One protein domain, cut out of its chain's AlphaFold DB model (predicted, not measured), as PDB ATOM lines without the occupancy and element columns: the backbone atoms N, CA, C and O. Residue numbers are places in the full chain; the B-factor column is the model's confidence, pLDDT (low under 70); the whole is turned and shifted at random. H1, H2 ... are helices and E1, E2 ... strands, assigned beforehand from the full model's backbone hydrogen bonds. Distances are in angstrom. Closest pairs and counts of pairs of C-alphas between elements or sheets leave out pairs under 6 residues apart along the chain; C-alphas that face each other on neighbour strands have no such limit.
ATOM      1  N   SER A 398      58.538 101.361  29.370       83.00
ATOM      2  CA  SER A 398      59.820 100.996  29.967       83.00
ATOM      3  C   SER A 398      59.649 100.662  31.461       83.00
ATOM      4  O   SER A 398      58.676 101.096  32.081       83.00
ATOM      5  N   PRO A 399      60.570  99.902  32.081       84.62
ATOM      6  CA  PRO A 399      60.593  99.775  33.534       84.62
ATOM      7  C   PRO A 399      60.848 101.141  34.193       84.62
ATOM      8  O   PRO A 399      61.616 101.949  33.668       84.62
ATOM      9  N   PHE A 400      60.226 101.411  35.343       82.50
ATOM     10  CA  PHE A 400      60.250 102.729  35.992       82.50
ATOM     11  C   PHE A 400      61.611 103.072  36.617       82.50
ATOM     12  O   PHE A 400      62.036 104.230  36.572       82.50
ATOM     13  N   TRP A 401      62.318 102.078  37.158       83.88
ATOM     14  CA  TRP A 401      63.628 102.250  37.791       83.88
ATOM     15  C   TRP A 401      64.780 102.115  36.787       83.88
ATOM     16  O   TRP A 401      64.770 101.233  35.931       83.88
ATOM     17  N   ASP A 402      65.843 102.910  36.943       88.50
ATOM     18  CA  ASP A 402      67.038 102.804  36.085       88.50
ATOM     19  C   ASP A 402      67.812 101.490  36.247       88.50
ATOM     20  O   ASP A 402      68.543 101.101  35.338       88.50
ATOM     21  N   GLY A 403      67.666 100.804  37.386       91.88
ATOM     22  CA  GLY A 403      68.146  99.428  37.553       91.88
ATOM     23  C   GLY A 403      67.430  98.496  36.585       91.88
ATOM     24  O   GLY A 403      68.050  97.960  35.672       91.88
ATOM     25  N   ASP A 404      66.107  98.425  36.709       90.00
ATOM     26  CA  ASP A 404      65.253  97.610  35.849       90.00
ATOM     27  C   ASP A 404      65.380  97.968  34.356       90.00
ATOM     28  O   ASP A 404      65.398  97.075  33.512       90.00
ATOM     29  N   ARG A 405      65.566  99.249  33.991       92.00
ATOM     30  CA  ARG A 405      65.867  99.636  32.598       92.00
ATOM     31  C   ARG A 405      67.134  98.962  32.057       92.00
ATOM     32  O   ARG A 405      67.121  98.511  30.914       92.00
ATOM     33  N   ARG A 406      68.205  98.868  32.855       95.19
ATOM     34  CA  ARG A 406      69.452  98.183  32.460       95.19
ATOM     35  C   ARG A 406      69.297  96.667  32.464       95.19
ATOM     36  O   ARG A 406      69.746  96.025  31.520       95.19
ATOM     37  N   ASP A 407      68.626  96.110  33.468       94.56
ATOM     38  CA  ASP A 407      68.367  94.669  33.557       94.56
ATOM     39  C   ASP A 407      67.520  94.187  32.363       94.56
ATOM     40  O   ASP A 407      67.767  93.112  31.813       94.56
ATOM     41  N   PHE A 408      66.558  95.001  31.907       95.19
ATOM     42  CA  PHE A 408      65.747  94.701  30.725       95.19
ATOM     43  C   PHE A 408      66.540  94.834  29.423       95.19
ATOM     44  O   PHE A 408      66.340  94.038  28.508       95.19
ATOM     45  N   GLU A 409      67.455  95.803  29.327       95.94
ATOM     46  CA  GLU A 409      68.348  95.940  28.172       95.94
ATOM     47  C   GLU A 409      69.308  94.741  28.072       95.94
ATOM     48  O   GLU A 409      69.409  94.140  27.007       95.94
ATOM     49  N   GLY A 410      69.909  94.300  29.184       97.25
ATOM     50  CA  GLY A 410      70.747  93.093  29.219       97.25
ATOM     51  C   GLY A 410      69.969  91.803  28.922       97.25
ATOM     52  O   GLY A 410      70.460  90.923  28.216       97.25
ATOM     53  N   PHE A 411      68.715  91.705  29.379       97.44
ATOM     54  CA  PHE A 411      67.792  90.650  28.947       97.44
ATOM     55  C   PHE A 411      67.527  90.711  27.434       97.44
ATOM     56  O   PHE A 411      67.570  89.678  26.767       97.44
ATOM     57  N   ARG A 412      67.301  91.904  26.868       97.31
ATOM     58  CA  ARG A 412      67.081  92.097  25.427       97.31
ATOM     59  C   ARG A 412      68.295  91.652  24.607       97.31
ATOM     60  O   ARG A 412      68.128  90.876  23.669       97.31
ATOM     61  N   GLU A 413      69.494  92.083  24.992       98.12
ATOM     62  CA  GLU A 413      70.764  91.690  24.365       98.12
ATOM     63  C   GLU A 413      70.986  90.170  24.420       98.12
ATOM     64  O   GLU A 413      71.358  89.565  23.414       98.12
ATOM     65  N   LEU A 414      70.681  89.529  25.556       97.88
ATOM     66  CA  LEU A 414      70.731  88.071  25.689       97.88
ATOM     67  C   LEU A 414      69.754  87.372  24.733       97.88
ATOM     68  O   LEU A 414      70.156  86.445  24.032       97.88
ATOM     69  N   ILE A 415      68.495  87.814  24.657       97.88
ATOM     70  CA  ILE A 415      67.503  87.223  23.742       97.88
ATOM     71  C   ILE A 415      67.882  87.433  22.271       97.88
ATOM     72  O   ILE A 415      67.596  86.569  21.445       97.88
ATOM     73  N   GLU A 416      68.528  88.544  21.925       97.50
ATOM     74  CA  GLU A 416      68.996  88.829  20.562       97.50
ATOM     75  C   GLU A 416      70.324  88.127  20.207       97.50
ATOM     76  O   GLU A 416      70.689  88.079  19.031       97.50
ATOM     77  N   SER A 417      71.022  87.530  21.180       98.19
ATOM     78  CA  SER A 417      72.276  86.802  20.953       98.19
ATOM     79  C   SER A 417      72.088  85.516  20.133       98.19
ATOM     80  O   SER A 417      71.120  84.771  20.307       98.19
ATOM     81  N   ASN A 418      73.060  85.206  19.266       97.94
ATOM     82  CA  ASN A 418      73.048  83.970  18.473       97.94
ATOM     83  C   ASN A 418      73.009  82.714  19.357       97.94
ATOM     84  O   ASN A 418      72.338  81.745  19.012       97.94
ATOM     85  N   ASP A 419      73.701  82.735  20.495       97.31
ATOM     86  CA  ASP A 419      73.831  81.579  21.380       97.31
ATOM     87  C   ASP A 419      72.482  81.234  22.032       97.31
ATOM     88  O   ASP A 419      72.047  80.082  21.980       97.31
ATOM     89  N   PHE A 420      71.727  82.239  22.497       97.69
ATOM     90  CA  PHE A 420      70.362  82.019  22.980       97.69
ATOM     91  C   PHE A 420      69.386  81.609  21.862       97.69
ATOM     92  O   PHE A 420      68.506  80.773  22.081       97.69
ATOM     93  N   GLN A 421      69.534  82.153  20.648       96.94
ATOM     94  CA  GLN A 421      68.712  81.761  19.490       96.94
ATOM     95  C   GLN A 421      68.981  80.313  19.039       96.94
ATOM     96  O   GLN A 421      68.060  79.641  18.575       96.94
ATOM     97  N   ASN A 422      70.212  79.820  19.213       96.62
ATOM     98  CA  ASN A 422      70.573  78.419  18.993       96.62
ATOM     99  C   ASN A 422      70.040  77.509  20.114       96.62
ATOM    100  O   ASN A 422      69.601  76.400  19.831       96.62
ATOM    101  N   PHE A 423      70.036  77.980  21.365       97.38
ATOM    102  CA  PHE A 423      69.537  77.246  22.534       97.38
ATOM    103  C   PHE A 423      68.004  77.087  22.559       97.38
ATOM    104  O   PHE A 423      67.499  76.028  22.937       97.38
ATOM    105  N   LEU A 424      67.242  78.123  22.174       97.81
ATOM    106  CA  LEU A 424      65.776  78.128  22.260       97.81
ATOM    107  C   LEU A 424      65.093  77.907  20.901       97.81
ATOM    108  O   LEU A 424      64.819  78.841  20.142       97.81
ATOM    109  N   HIS A 425      64.700  76.663  20.645       97.81
ATOM    110  CA  HIS A 425      63.909  76.277  19.481       97.81
ATOM    111  C   HIS A 425      62.420  76.569  19.705       97.81
ATOM    112  O   HIS A 425      61.734  75.893  20.473       97.81
ATOM    113  N   ILE A 426      61.906  77.588  19.014       97.50
ATOM    114  CA  ILE A 426      60.503  78.013  19.099       97.50
ATOM    115  C   ILE A 426      59.690  77.384  17.960       97.50
ATOM    116  O   ILE A 426      60.095  77.416  16.799       97.50
ATOM    117  N   ASP A 427      58.527  76.830  18.303       96.88
ATOM    118  CA  ASP A 427      57.539  76.269  17.376       96.88
ATOM    119  C   ASP A 427      57.139  77.279  16.271       96.88
ATOM    120  O   ASP A 427      56.782  78.416  16.599       96.88
ATOM    121  N   PRO A 428      57.150  76.900  14.973       97.00
ATOM    122  CA  PRO A 428      56.751  77.772  13.861       97.00
ATOM    123  C   PRO A 428      55.357  78.403  13.988       97.00
ATOM    124  O   PRO A 428      55.096  79.434  13.367       97.00
ATOM    125  N   LEU A 429      54.470  77.839  14.815       95.50
ATOM    126  CA  LEU A 429      53.172  78.425  15.162       95.50
ATOM    127  C   LEU A 429      53.275  79.742  15.960       95.50
ATOM    128  O   LEU A 429      52.262  80.416  16.135       95.50
ATOM    129  N   PHE A 430      54.473  80.115  16.423       96.50
ATOM    130  CA  PHE A 430      54.789  81.418  17.015       96.50
ATOM    131  C   PHE A 430      55.510  82.381  16.047       96.50
ATOM    132  O   PHE A 430      55.986  83.424  16.482       96.50
ATOM    133  N   SER A 431      55.608  82.080  14.747       95.38
ATOM    134  CA  SER A 431      56.346  82.919  13.776       95.38
ATOM    135  C   SER A 431      55.860  84.375  13.665       95.38
ATOM    136  O   SER A 431      56.662  85.256  13.369       95.38
ATOM    137  N   GLU A 432      54.583  84.644  13.949       96.12
ATOM    138  CA  GLU A 432      53.987  85.994  13.969       96.12
ATOM    139  C   GLU A 432      54.123  86.714  15.330       96.12
ATOM    140  O   GLU A 432      53.716  87.866  15.473       96.12
ATOM    141  N   PHE A 433      54.667  86.045  16.351       95.25
ATOM    142  CA  PHE A 433      54.664  86.507  17.739       95.25
ATOM    143  C   PHE A 433      56.038  87.052  18.143       95.25
ATOM    144  O   PHE A 433      57.069  86.404  17.958       95.25
ATOM    145  N   SER A 434      56.068  88.237  18.760       95.69
ATOM    146  CA  SER A 434      57.333  88.825  19.218       95.69
ATOM    147  C   SER A 434      57.897  88.055  20.415       95.69
ATOM    148  O   SER A 434      57.174  87.772  21.373       95.69
ATOM    149  N   LYS A 435      59.209  87.788  20.408       96.62
ATOM    150  CA  LYS A 435      59.940  87.187  21.542       96.62
ATOM    151  C   LYS A 435      60.132  88.162  22.717       96.62
ATOM    152  O   LYS A 435      60.438  87.723  23.820       96.62
ATOM    153  N   LEU A 436      59.935  89.464  22.481       96.56
ATOM    154  CA  LEU A 436      60.167  90.567  23.419       96.56
ATOM    155  C   LEU A 436      58.935  91.497  23.499       96.56
ATOM    156  O   LEU A 436      58.260  91.684  22.480       96.56
ATOM    157  N   PRO A 437      58.629  92.099  24.664       94.00
ATOM    158  CA  PRO A 437      57.576  93.108  24.774       94.00
ATOM    159  C   PRO A 437      57.974  94.413  24.062       94.00
ATOM    160  O   PRO A 437      59.157  94.681  23.847       94.00
ATOM    161  N   SER A 438      56.987  95.238  23.697       89.06
ATOM    162  CA  SER A 438      57.244  96.539  23.060       89.06
ATOM    163  C   SER A 438      57.902  97.518  24.037       89.06
ATOM    164  O   SER A 438      57.531  97.573  25.210       89.06
ATOM    165  N   ARG A 439      58.855  98.323  23.545       82.56
ATOM    166  CA  ARG A 439      59.497  99.397  24.326       82.56
ATOM    167  C   ARG A 439      58.616 100.640  24.464       82.56
ATOM    168  O   ARG A 439      58.771 101.364  25.437       82.56
ATOM    169  N   SER A 440      57.743 100.891  23.485       80.38
ATOM    170  CA  SER A 440      57.061 102.178  23.275       80.38
ATOM    171  C   SER A 440      55.533 102.111  23.328       80.38
ATOM    172  O   SER A 440      54.886 103.152  23.286       80.38
ATOM    173  N   GLU A 441      54.940 100.911  23.362       82.19
ATOM    174  CA  GLU A 441      53.490 100.726  23.210       82.19
ATOM    175  C   GLU A 441      52.915  99.709  24.206       82.19
ATOM    176  O   GLU A 441      53.169  98.506  24.124       82.19
ATOM    177  N   CYS A 442      52.072 100.195  25.117       80.38
ATOM    178  CA  CYS A 442      51.412  99.405  26.154       80.38
ATOM    179  C   CYS A 442      50.003  99.020  25.695       80.38
ATOM    180  O   CYS A 442      49.007  99.617  26.102       80.38
ATOM    181  N   VAL A 443      49.906  98.019  24.821       84.81
ATOM    182  CA  VAL A 443      48.608  97.519  24.349       84.81
ATOM    183  C   VAL A 443      48.006  96.555  25.379       84.81
ATOM    184  O   VAL A 443      48.676  95.642  25.864       84.81
ATOM    185  N   GLY A 444      46.720  96.732  25.698       82.38
ATOM    186  CA  GLY A 444      46.002  95.898  26.667       82.38
ATOM    187  C   GLY A 444      46.116  94.398  26.364       82.38
ATOM    188  O   GLY A 444      45.946  93.959  25.225       82.38
ATOM    189  N   GLY A 445      46.436  93.601  27.386       83.56
ATOM    190  CA  GLY A 445      46.638  92.155  27.252       83.56
ATOM    191  C   GLY A 445      47.950  91.725  26.574       83.56
ATOM    192  O   GLY A 445      48.137  90.522  26.361       83.56
ATOM    193  N   GLN A 446      48.860  92.649  26.250       90.25
ATOM    194  CA  GLN A 446      50.264  92.333  25.954       90.25
ATOM    195  C   GLN A 446      51.095  92.260  27.249       90.25
ATOM    196  O   GLN A 446      50.602  92.547  28.338       90.25
ATOM    197  N   MET A 447      52.354  91.836  27.134       92.06
ATOM    198  CA  MET A 447      53.339  91.898  28.218       92.06
ATOM    199  C   MET A 447      54.085  93.238  28.160       92.06
ATOM    200  O   MET A 447      54.306  93.774  27.075       92.06
ATOM    201  N   THR A 448      54.492  93.757  29.317       91.25
ATOM    202  CA  THR A 448      55.342  94.952  29.447       91.25
ATOM    203  C   THR A 448      56.791  94.562  29.752       91.25
ATOM    204  O   THR A 448      57.061  93.430  30.158       91.25
ATOM    205  N   ALA A 449      57.738  95.491  29.599       92.25
ATOM    206  CA  ALA A 449      59.135  95.256  29.977       92.25
ATOM    207  C   ALA A 449      59.281  94.874  31.469       92.25
ATOM    208  O   ALA A 449      59.959  93.903  31.803       92.25
ATOM    209  N   GLU A 450      58.552  95.570  32.348       88.75
ATOM    210  CA  GLU A 450      58.400  95.253  33.777       88.75
ATOM    211  C   GLU A 450      57.896  93.815  34.011       88.75
ATOM    212  O   GLU A 450      58.461  93.071  34.812       88.75
ATOM    213  N   GLY A 451      56.858  93.380  33.290       90.62
ATOM    214  CA  GLY A 451      56.326  92.022  33.428       90.62
ATOM    215  C   GLY A 451      57.299  90.944  32.932       90.62
ATOM    216  O   GLY A 451      57.424  89.891  33.560       90.62
ATOM    217  N   ALA A 452      58.053  91.212  31.861       95.00
ATOM    218  CA  ALA A 452      59.125  90.325  31.413       95.00
ATOM    219  C   ALA A 452      60.235  90.209  32.474       95.00
ATOM    220  O   ALA A 452      60.651  89.097  32.798       95.00
ATOM    221  N   LEU A 453      60.640  91.320  33.103       94.25
ATOM    222  CA  LEU A 453      61.590  91.303  34.220       94.25
ATOM    223  C   LEU A 453      61.100  90.497  35.423       94.25
ATOM    224  O   LEU A 453      61.905  89.834  36.068       94.25
ATOM    225  N   GLN A 454      59.801  90.499  35.726       91.94
ATOM    226  CA  GLN A 454      59.260  89.657  36.798       91.94
ATOM    227  C   GLN A 454      59.443  88.158  36.488       91.94
ATOM    228  O   GLN A 454      59.747  87.383  37.395       91.94
ATOM    229  N   HIS A 455      59.375  87.750  35.214       96.38
ATOM    230  CA  HIS A 455      59.725  86.387  34.790       96.38
ATOM    231  C   HIS A 455      61.241  86.115  34.790       96.38
ATOM    232  O   HIS A 455      61.637  85.022  35.193       96.38
ATOM    233  N   VAL A 456      62.088  87.091  34.430       96.62
ATOM    234  CA  VAL A 456      63.561  86.988  34.557       96.62
ATOM    235  C   VAL A 456      63.967  86.810  36.026       96.62
ATOM    236  O   VAL A 456      64.682  85.870  36.367       96.62
ATOM    237  N   LYS A 457      63.462  87.658  36.929       94.88
ATOM    238  CA  LYS A 457      63.746  87.597  38.373       94.88
ATOM    239  C   LYS A 457      63.264  86.278  38.988       94.88
ATOM    240  O   LYS A 457      64.007  85.659  39.749       94.88
ATOM    241  N   LEU A 458      62.080  85.794  38.599       95.19
ATOM    242  CA  LEU A 458      61.587  84.471  38.995       95.19
ATOM    243  C   LEU A 458      62.471  83.331  38.457       95.19
ATOM    244  O   LEU A 458      62.727  82.371  39.181       95.19
ATOM    245  N   GLY A 459      62.949  83.425  37.214       96.75
ATOM    246  CA  GLY A 459      63.848  82.434  36.625       96.75
ATOM    247  C   GLY A 459      65.199  82.373  37.338       96.75
ATOM    248  O   GLY A 459      65.637  81.285  37.703       96.75
ATOM    249  N   ASN A 460      65.792  83.531  37.645       96.62
ATOM    250  CA  ASN A 460      67.030  83.642  38.421       96.62
ATOM    251  C   ASN A 460      66.874  83.055  39.834       96.62
ATOM    252  O   ASN A 460      67.720  82.279  40.273       96.62
ATOM    253  N   TYR A 461      65.776  83.373  40.529       95.19
ATOM    254  CA  TYR A 461      65.455  82.788  41.837       95.19
ATOM    255  C   TYR A 461      65.335  81.261  41.755       95.19
ATOM    256  O   TYR A 461      65.940  80.539  42.548       95.19
ATOM    257  N   MET A 462      64.595  80.747  40.767       95.50
ATOM    258  CA  MET A 462      64.459  79.304  40.559       95.50
ATOM    259  C   MET A 462      65.816  78.661  40.243       95.50
ATOM    260  O   MET A 462      66.123  77.616  40.810       95.50
ATOM    261  N   TYR A 463      66.660  79.294  39.423       95.31
ATOM    262  CA  TYR A 463      67.998  78.784  39.124       95.31
ATOM    263  C   TYR A 463      68.832  78.682  40.401       95.31
ATOM    264  O   TYR A 463      69.324  77.605  40.715       95.31
ATOM    265  N   GLN A 464      68.893  79.744  41.210       95.12
ATOM    266  CA  GLN A 464      69.605  79.745  42.494       95.12
ATOM    267  C   GLN A 464      69.122  78.632  43.441       95.12
ATOM    268  O   GLN A 464      69.944  77.955  44.055       95.12
ATOM    269  N   LYS A 465      67.807  78.377  43.526       94.25
ATOM    270  CA  LYS A 465      67.242  77.303  44.370       94.25
ATOM    271  C   LYS A 465      67.536  75.880  43.863       94.25
ATOM    272  O   LYS A 465      67.419  74.944  44.654       94.25
ATOM    273  N   TYR A 466      67.903  75.704  42.590       93.19
ATOM    274  CA  TYR A 466      68.225  74.401  41.986       93.19
ATOM    275  C   TYR A 466      69.697  74.241  41.557       93.19
ATOM    276  O   TYR A 466      70.095  73.125  41.228       93.19
ATOM    277  N   ALA A 467      70.525  75.288  41.606       91.31
ATOM    278  CA  ALA A 467      71.937  75.255  41.204       91.31
ATOM    279  C   ALA A 467      72.808  74.342  42.088       91.31
ATOM    280  O   ALA A 467      73.750  73.730  41.598       91.31
ATOM    281  N   GLU A 468      72.465  74.195  43.372       89.81
ATOM    282  CA  GLU A 468      73.097  73.232  44.293       89.81
ATOM    283  C   GLU A 468      72.561  71.793  44.137       89.81
ATOM    284  O   GLU A 468      72.970  70.893  44.869       89.81
ATOM    285  N   SER A 469      71.609  71.559  43.227       90.50
ATOM    286  CA  SER A 469      71.003  70.243  43.003       90.50
ATOM    287  C   SER A 469      71.556  69.562  41.753       90.50
ATOM    288  O   SER A 469      72.004  70.210  40.809       90.50
ATOM    289  N   GLU A 470      71.438  68.234  41.705       91.06
ATOM    290  CA  GLU A 470      71.881  67.414  40.569       91.06
ATOM    291  C   GLU A 470      71.201  67.791  39.234       91.06
ATOM    292  O   GLU A 470      71.711  67.433  38.174       91.06
ATOM    293  N   LEU A 471      70.101  68.562  39.255       89.81
ATOM    294  CA  LEU A 471      69.369  69.021  38.067       89.81
ATOM    295  C   LEU A 471      70.286  69.677  37.020       89.81
ATOM    296  O   LEU A 471      70.188  69.353  35.840       89.81
ATOM    297  N   PHE A 472      71.204  70.546  37.455       92.81
ATOM    298  CA  PHE A 472      72.134  71.271  36.580       92.81
ATOM    299  C   PHE A 472      73.579  70.737  36.649       92.81
ATOM    300  O   PHE A 472      74.522  71.445  36.292       92.81
ATOM    301  N   SER A 473      73.775  69.489  37.097       90.06
ATOM    302  CA  SER A 473      75.098  68.848  37.076       90.06
ATOM    303  C   SER A 473      75.613  68.651  35.641       90.06
ATOM    304  O   SER A 473      74.828  68.507  34.707       90.06
ATOM    305  N   THR A 474      76.933  68.580  35.451       85.31
ATOM    306  CA  THR A 474      77.541  68.334  34.126       85.31
ATOM    307  C   THR A 474      77.256  66.944  33.551       85.31
ATOM    308  O   THR A 474      77.420  66.738  32.347       85.31
ATOM    309  N   ASP A 475      76.843  65.999  34.397       88.69
ATOM    310  CA  ASP A 475      76.489  64.635  33.997       88.69
ATOM    311  C   ASP A 475      74.995  64.516  33.647       88.69
ATOM    312  O   ASP A 475      74.601  63.661  32.846       88.69
ATOM    313  N   SER A 476      74.168  65.419  34.184       85.19
ATOM    314  CA  SER A 476      72.754  65.553  33.844       85.19
ATOM    315  C   SER A 476      72.585  66.041  32.408       85.19
ATOM    316  O   SER A 476      73.198  67.015  31.978       85.19
ATOM    317  N   ARG A 477      71.715  65.369  31.650       89.50
ATOM    318  CA  ARG A 477      71.304  65.787  30.304       89.50
ATOM    319  C   ARG A 477      69.790  65.869  30.264       89.50
ATOM    320  O   ARG A 477      69.117  64.841  30.301       89.50
ATOM    321  N   LEU A 478      69.272  67.090  30.248       90.81
ATOM    322  CA  LEU A 478      67.843  67.360  30.331       90.81
ATOM    323  C   LEU A 478      67.258  67.646  28.942       90.81
ATOM    324  O   LEU A 478      67.546  68.683  28.346       90.81
ATOM    325  N   ASP A 479      66.378  66.761  28.471       91.69
ATOM    326  CA  ASP A 479      65.510  67.009  27.313       91.69
ATOM    327  C   ASP A 479      64.357  67.940  27.738       91.69
ATOM    328  O   ASP A 479      63.320  67.479  28.227       91.69
ATOM    329  N   VAL A 480      64.517  69.258  27.583       94.44
ATOM    330  CA  VAL A 480      63.513  70.227  28.056       94.44
ATOM    331  C   VAL A 480      62.525  70.615  26.950       94.44
ATOM    332  O   VAL A 480      62.877  71.167  25.908       94.44
ATOM    333  N   THR A 481      61.236  70.376  27.202       94.81
ATOM    334  CA  THR A 481      60.123  70.935  26.421       94.81
ATOM    335  C   THR A 481      59.332  71.906  27.292       94.81
ATOM    336  O   THR A 481      58.840  71.530  28.353       94.81
ATOM    337  N   ILE A 482      59.143  73.128  26.802       95.00
ATOM    338  CA  ILE A 482      58.261  74.139  27.388       95.00
ATOM    339  C   ILE A 482      56.989  74.205  26.548       95.00
ATOM    340  O   ILE A 482      57.036  74.082  25.327       95.00
ATOM    341  N   THR A 483      55.840  74.403  27.189       94.31
ATOM    342  CA  THR A 483      54.563  74.611  26.496       94.31
ATOM    343  C   THR A 483      54.000  75.974  26.864       94.31
ATOM    344  O   THR A 483      53.887  76.292  28.044       94.31
ATOM    345  N   SER A 484      53.619  76.764  25.861       94.50
ATOM    346  CA  SER A 484      52.958  78.056  26.061       94.50
ATOM    347  C   SER A 484      51.713  78.177  25.184       94.50
ATOM    348  O   SER A 484      51.616  77.538  24.138       94.50
ATOM    349  N   SER A 485      50.735  78.978  25.609       92.00
ATOM    350  CA  SER A 485      49.554  79.270  24.785       92.00
ATOM    351  C   SER A 485      49.866  80.348  23.743       92.00
ATOM    352  O   SER A 485      50.804  81.134  23.903       92.00
ATOM    353  N   LYS A 486      49.080  80.378  22.661       92.62
ATOM    354  CA  LYS A 486      49.247  81.267  21.496       92.62
ATOM    355  C   LYS A 486      48.865  82.734  21.774       92.62
ATOM    356  O   LYS A 486      47.970  83.287  21.144       92.62
ATOM    357  N   TYR A 487      49.563  83.369  22.716       92.56
ATOM    358  CA  TYR A 487      49.521  84.811  22.974       92.56
ATOM    359  C   TYR A 487      50.942  85.360  23.138       92.56
ATOM    360  O   TYR A 487      51.778  84.729  23.783       92.56
ATOM    361  N   ASN A 488      51.196  86.578  22.640       94.12
ATOM    362  CA  ASN A 488      52.483  87.275  22.804       94.12
ATOM    363  C   ASN A 488      52.951  87.262  24.262       94.12
ATOM    364  O   ASN A 488      54.065  86.839  24.546       94.12
ATOM    365  N   ARG A 489      52.073  87.650  25.200       93.81
ATOM    366  CA  ARG A 489      52.432  87.723  26.622       93.81
ATOM    367  C   ARG A 489      52.910  86.389  27.197       93.81
ATOM    368  O   ARG A 489      53.865  86.386  27.957       93.81
ATOM    369  N   THR A 490      52.305  85.261  26.814       94.69
ATOM    370  CA  THR A 490      52.674  83.937  27.342       94.69
ATOM    371  C   THR A 490      53.891  83.349  26.634       94.69
ATOM    372  O   THR A 490      54.649  82.607  27.261       94.69
ATOM    373  N   LEU A 491      54.134  83.694  25.364       96.38
ATOM    374  CA  LEU A 491      55.422  83.428  24.717       96.38
ATOM    375  C   LEU A 491      56.539  84.209  25.423       96.38
ATOM    376  O   LEU A 491      57.541  83.623  25.815       96.38
ATOM    377  N   GLN A 492      56.332  85.506  25.656       97.38
ATOM    378  CA  GLN A 492      57.307  86.408  26.277       97.38
ATOM    379  C   GLN A 492      57.588  86.032  27.742       97.38
ATOM    380  O   GLN A 492      58.752  85.981  28.126       97.38
ATOM    381  N   SER A 493      56.571  85.643  28.527       97.38
ATOM    382  CA  SER A 493      56.749  85.004  29.845       97.38
ATOM    383  C   SER A 493      57.666  83.781  29.783       97.38
ATOM    384  O   SER A 493      58.573  83.644  30.601       97.38
ATOM    385  N   ALA A 494      57.422  82.879  28.825       97.50
ATOM    386  CA  ALA A 494      58.176  81.639  28.694       97.50
ATOM    387  C   ALA A 494      59.625  81.902  28.261       97.50
ATOM    388  O   ALA A 494      60.540  81.334  28.853       97.50
ATOM    389  N   VAL A 495      59.846  82.799  27.296       98.31
ATOM    390  CA  VAL A 495      61.179  83.246  26.854       98.31
ATOM    391  C   VAL A 495      61.957  83.869  28.022       98.31
ATOM    392  O   VAL A 495      63.055  83.408  28.324       98.31
ATOM    393  N   ALA A 496      61.358  84.831  28.733       98.25
ATOM    394  CA  ALA A 496      61.978  85.547  29.852       98.25
ATOM    395  C   ALA A 496      62.311  84.656  31.059       98.25
ATOM    396  O   ALA A 496      63.356  84.814  31.688       98.25
ATOM    397  N   PHE A 497      61.449  83.683  31.366       98.38
ATOM    398  CA  PHE A 497      61.747  82.677  32.384       98.38
ATOM    399  C   PHE A 497      62.862  81.721  31.925       98.38
ATOM    400  O   PHE A 497      63.740  81.379  32.711       98.38
ATOM    401  N   THR A 498      62.879  81.326  30.648       98.19
ATOM    402  CA  THR A 498      63.865  80.386  30.082       98.19
ATOM    403  C   THR A 498      65.287  80.944  30.087       98.19
ATOM    404  O   THR A 498      66.213  80.243  30.499       98.19
ATOM    405  N   SER A 499      65.462  82.206  29.682       98.19
ATOM    406  CA  SER A 499      66.766  82.888  29.656       98.19
ATOM    407  C   SER A 499      67.396  83.077  31.035       98.19
ATOM    408  O   SER A 499      68.604  83.256  31.129       98.19
ATOM    409  N   ALA A 500      66.593  83.021  32.099       98.06
ATOM    410  CA  ALA A 500      67.048  83.181  33.476       98.06
ATOM    411  C   ALA A 500      67.109  81.857  34.261       98.06
ATOM    412  O   ALA A 500      67.971  81.693  35.118       98.06
ATOM    413  N   PHE A 501      66.219  80.896  33.975       97.56
ATOM    414  CA  PHE A 501      66.173  79.615  34.690       97.56
ATOM    415  C   PHE A 501      67.033  78.517  34.059       97.56
ATOM    416  O   PHE A 501      67.677  77.757  34.775       97.56
ATOM    417  N   LEU A 502      67.009  78.390  32.728       96.69
ATOM    418  CA  LEU A 502      67.568  77.226  32.029       96.69
ATOM    419  C   LEU A 502      68.866  77.548  31.295       96.69
ATOM    420  O   LEU A 502      69.767  76.715  31.282       96.69
ATOM    421  N   TYR A 503      68.976  78.743  30.711       97.25
ATOM    422  CA  TYR A 503      70.163  79.145  29.952       97.25
ATOM    423  C   TYR A 503      71.459  79.180  30.790       97.25
ATOM    424  O   TYR A 503      72.461  78.654  30.317       97.25
ATOM    425  N   PRO A 504      71.476  79.640  32.063       96.12
ATOM    426  CA  PRO A 504      72.668  79.502  32.913       96.12
ATOM    427  C   PRO A 504      73.099  78.040  33.154       96.12
ATOM    428  O   PRO A 504      74.247  77.780  33.510       96.12
ATOM    429  N   GLY A 505      72.185  77.086  32.938       92.25
ATOM    430  CA  GLY A 505      72.402  75.642  32.986       92.25
ATOM    431  C   GLY A 505      72.681  74.985  31.626       92.25
ATOM    432  O   GLY A 505      72.543  73.766  31.529       92.25
ATOM    433  N   GLU A 506      73.082  75.735  30.589       90.69
ATOM    434  CA  GLU A 506      73.350  75.265  29.206       90.69
ATOM    435  C   GLU A 506      74.247  74.010  29.086       90.69
ATOM    436  O   GLU A 506      74.174  73.246  28.122       90.69
ATOM    437  N   LYS A 507      75.090  73.742  30.090       90.44
ATOM    438  CA  LYS A 507      75.952  72.548  30.139       90.44
ATOM    439  C   LYS A 507      75.159  71.257  30.386       90.44
ATOM    440  O   LYS A 507      75.579  70.200  29.919       90.44
ATOM    441  N   ALA A 508      74.026  71.360  31.084       93.06
ATOM    442  CA  ALA A 508      73.098  70.270  31.389       93.06
ATOM    443  C   ALA A 508      71.849  70.283  30.480       93.06
ATOM    444  O   ALA A 508      71.309  69.230  30.130       93.06
ATOM    445  N   VAL A 509      71.402  71.475  30.070       93.56
ATOM    446  CA  VAL A 509      70.287  71.701  29.136       93.56
ATOM    447  C   VAL A 509      70.862  72.115  27.783       93.56
ATOM    448  O   VAL A 509      71.264  73.257  27.617       93.56
ATOM    449  N   ARG A 510      70.918  71.211  26.802       91.25
ATOM    450  CA  ARG A 510      71.555  71.513  25.501       91.25
ATOM    451  C   ARG A 510      70.708  72.385  24.580       91.25
ATOM    452  O   ARG A 510      71.239  73.217  23.857       91.25
ATOM    453  N   GLU A 511      69.410  72.123  24.575       95.12
ATOM    454  CA  GLU A 511      68.419  72.718  23.686       95.12
ATOM    455  C   GLU A 511      67.064  72.719  24.405       95.12
ATOM    456  O   GLU A 511      66.774  71.835  25.220       95.12
ATOM    457  N   VAL A 512      66.232  73.723  24.128       97.19
ATOM    458  CA  VAL A 512      64.900  73.876  24.725       97.19
ATOM    459  C   VAL A 512      63.865  74.028  23.619       97.19
ATOM    460  O   VAL A 512      63.943  74.950  22.811       97.19
ATOM    461  N   PHE A 513      62.848  73.163  23.613       97.44
ATOM    462  CA  PHE A 513      61.757  73.222  22.634       97.44
ATOM    463  C   PHE A 513      60.519  73.909  23.216       97.44
ATOM    464  O   PHE A 513      59.822  73.328  24.050       97.44
ATOM    465  N   LEU A 514      60.208  75.121  22.752       96.75
ATOM    466  CA  LEU A 514      59.037  75.902  23.164       96.75
ATOM    467  C   LEU A 514      57.871  75.654  22.194       96.75
ATOM    468  O   LEU A 514      57.825  76.216  21.100       96.75
ATOM    469  N   LYS A 515      56.931  74.795  22.606       95.25
ATOM    470  CA  LYS A 515      55.789  74.305  21.814       95.25
ATOM    471  C   LYS A 515      54.518  75.120  22.045       95.25
ATOM    472  O   LYS A 515      54.244  75.558  23.167       95.25
ATOM    473  N   ALA A 516      53.718  75.288  20.995       92.25
ATOM    474  CA  ALA A 516      52.461  76.023  21.056       92.25
ATOM    475  C   ALA A 516      51.287  75.112  21.461       92.25
ATOM    476  O   ALA A 516      50.917  74.189  20.736       92.25
ATOM    477  N   SER A 517      50.630  75.409  22.584       89.19
ATOM    478  CA  SER A 517      49.325  74.827  22.913       89.19
ATOM    479  C   SER A 517      48.195  75.643  22.282       89.19
ATOM    480  O   SER A 517      48.168  76.875  22.349       89.19
ATOM    481  N   ASN A 518      47.218  74.937  21.711       78.00
ATOM    482  CA  ASN A 518      45.949  75.513  21.263       78.00
ATOM    483  C   ASN A 518      45.005  75.860  22.434       78.00
ATOM    484  O   ASN A 518      43.965  76.475  22.211       78.00
ATOM    485  N   PHE A 519      45.342  75.470  23.670       72.50
ATOM    486  CA  PHE A 519      44.459  75.557  24.830       72.50
ATOM    487  C   PHE A 519      45.035  76.448  25.934       72.50
ATOM    488  O   PHE A 519      46.217  76.388  26.272       72.50
ATOM    489  N   THR A 520      44.175  77.239  26.583       70.06
ATOM    490  CA  THR A 520      44.576  78.101  27.713       70.06
ATOM    491  C   THR A 520      44.963  77.316  28.969       70.06
ATOM    492  O   THR A 520      45.609  77.871  29.848       70.06
ATOM    493  N   PHE A 521      44.591  76.035  29.047       73.12
ATOM    494  CA  PHE A 521      45.005  75.091  30.092       73.12
ATOM    495  C   PHE A 521      46.287  74.308  29.735       73.12
ATOM    496  O   PHE A 521      46.615  73.334  30.403       73.12
ATOM    497  N   LEU A 522      47.012  74.723  28.686       79.19
ATOM    498  CA  LEU A 522      48.364  74.271  28.316       79.19
ATOM    499  C   LEU A 522      48.556  72.768  28.036       79.19
ATOM    500  O   LEU A 522      49.684  72.342  27.804       79.19
ATOM    501  N   CYS A 523      47.499  71.957  27.978       74.25
ATOM    502  CA  CYS A 523      47.643  70.573  27.534       74.25
ATOM    503  C   CYS A 523      48.010  70.514  26.037       74.25
ATOM    504  O   CYS A 523      47.546  71.327  25.229       74.25
ATOM    505  N   THR A 524      48.856  69.550  25.680       72.19
ATOM    506  CA  THR A 524      49.320  69.263  24.307       72.19
ATOM    507  C   THR A 524      48.958  67.853  23.835       72.19
ATOM    508  O   THR A 524      49.185  67.528  22.672       72.19
ATOM    509  N   ASP A 525      48.362  67.031  24.702       80.00
ATOM    510  CA  ASP A 525      47.831  65.717  24.342       80.00
ATOM    511  C   ASP A 525      46.531  65.868  23.520       80.00
ATOM    512  O   ASP A 525      45.635  66.609  23.944       80.00
TER     513      ASP A 525
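Overview. This is residues 398 to 525 of the 648 residues of the protein "Acid phosphatase-like protein 2 (inferred by orthology to a human protein)" of Nippostrongylus brasiliensis (UniProt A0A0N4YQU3). Helix H4 forms the core, packed over one face of a small parallel sheet of three strands, whose other face is bare of helices. The long helix H3 and H1, which crosses both H3 and H4, pack on H4 on its side away from the sheet. The 128 printed residues, mixed in class, hold H1, H2, E1, H3, E2, H4 and E3 along the chain; the sheet order is E1, E3, E2. The whole is compact, radius of gyration of the C-alphas 14.6 A, spanning 44 by 38 by 26 A.

Along the chain. H1, residues 402 to 416, begins at C-alpha 402 (67.038, 102.804, 36.085) and is 21.0 A long. H2, residues 418 to 423, and E1, residues 424 to 426, follow. H3, residues 449 to 467, is 26.3 A long; E2, residues 480 to 485, 17.0 A; H4, residues 488 to 501, 19.7 A. E3, residues 512 to 517, is 15.7 A long and ends at C-alpha 517 (49.325, 74.827, 22.913).

Arrangement. H4 runs along the strands, over E3 and E2, at a height over the sheet of 9.2 A: two layers, a helix on one face of a sheet. N 514 and O 425 of E3 and E1 are 2.8 A apart, N 482 and O 513 of E2 and E3 2.8 A, both within hydrogen-bond range. E2, H4, E3 is a strand-helix-strand unit, parallel neighbours joined through a helix, with a right-handed crossover; E1, H3, E2 is a split one, E3 between its strands, left-handed. H3 touches H4, closest C-alphas Gly 459 and Phe 501, 4.1 A, at a shallow tilt of 34 degrees, only just short of steep, the same way. H1 touches H3 with H3's residues 449 to 456 alone, about perpendicular at 76 degrees, closest C-alphas Phe 408 and Leu 453, 6.4 A. H2 is only just not on the sheet, with 4 pairs of C-alphas within 10 A. Every O i to N i+4 pair is within hydrogen-bond range in H1, H2 and H3, and 9 of 10 in H4.

Size, cuts and confidence. The C-alphas farthest apart, Gly 444 and Asp 475, are 44.3 A apart. The links E1 to H3 and H3 to E2 are long, 22 and 12 residues. The printed part has no cut; its mean pLDDT is 92.2, and no printed residue is under 70.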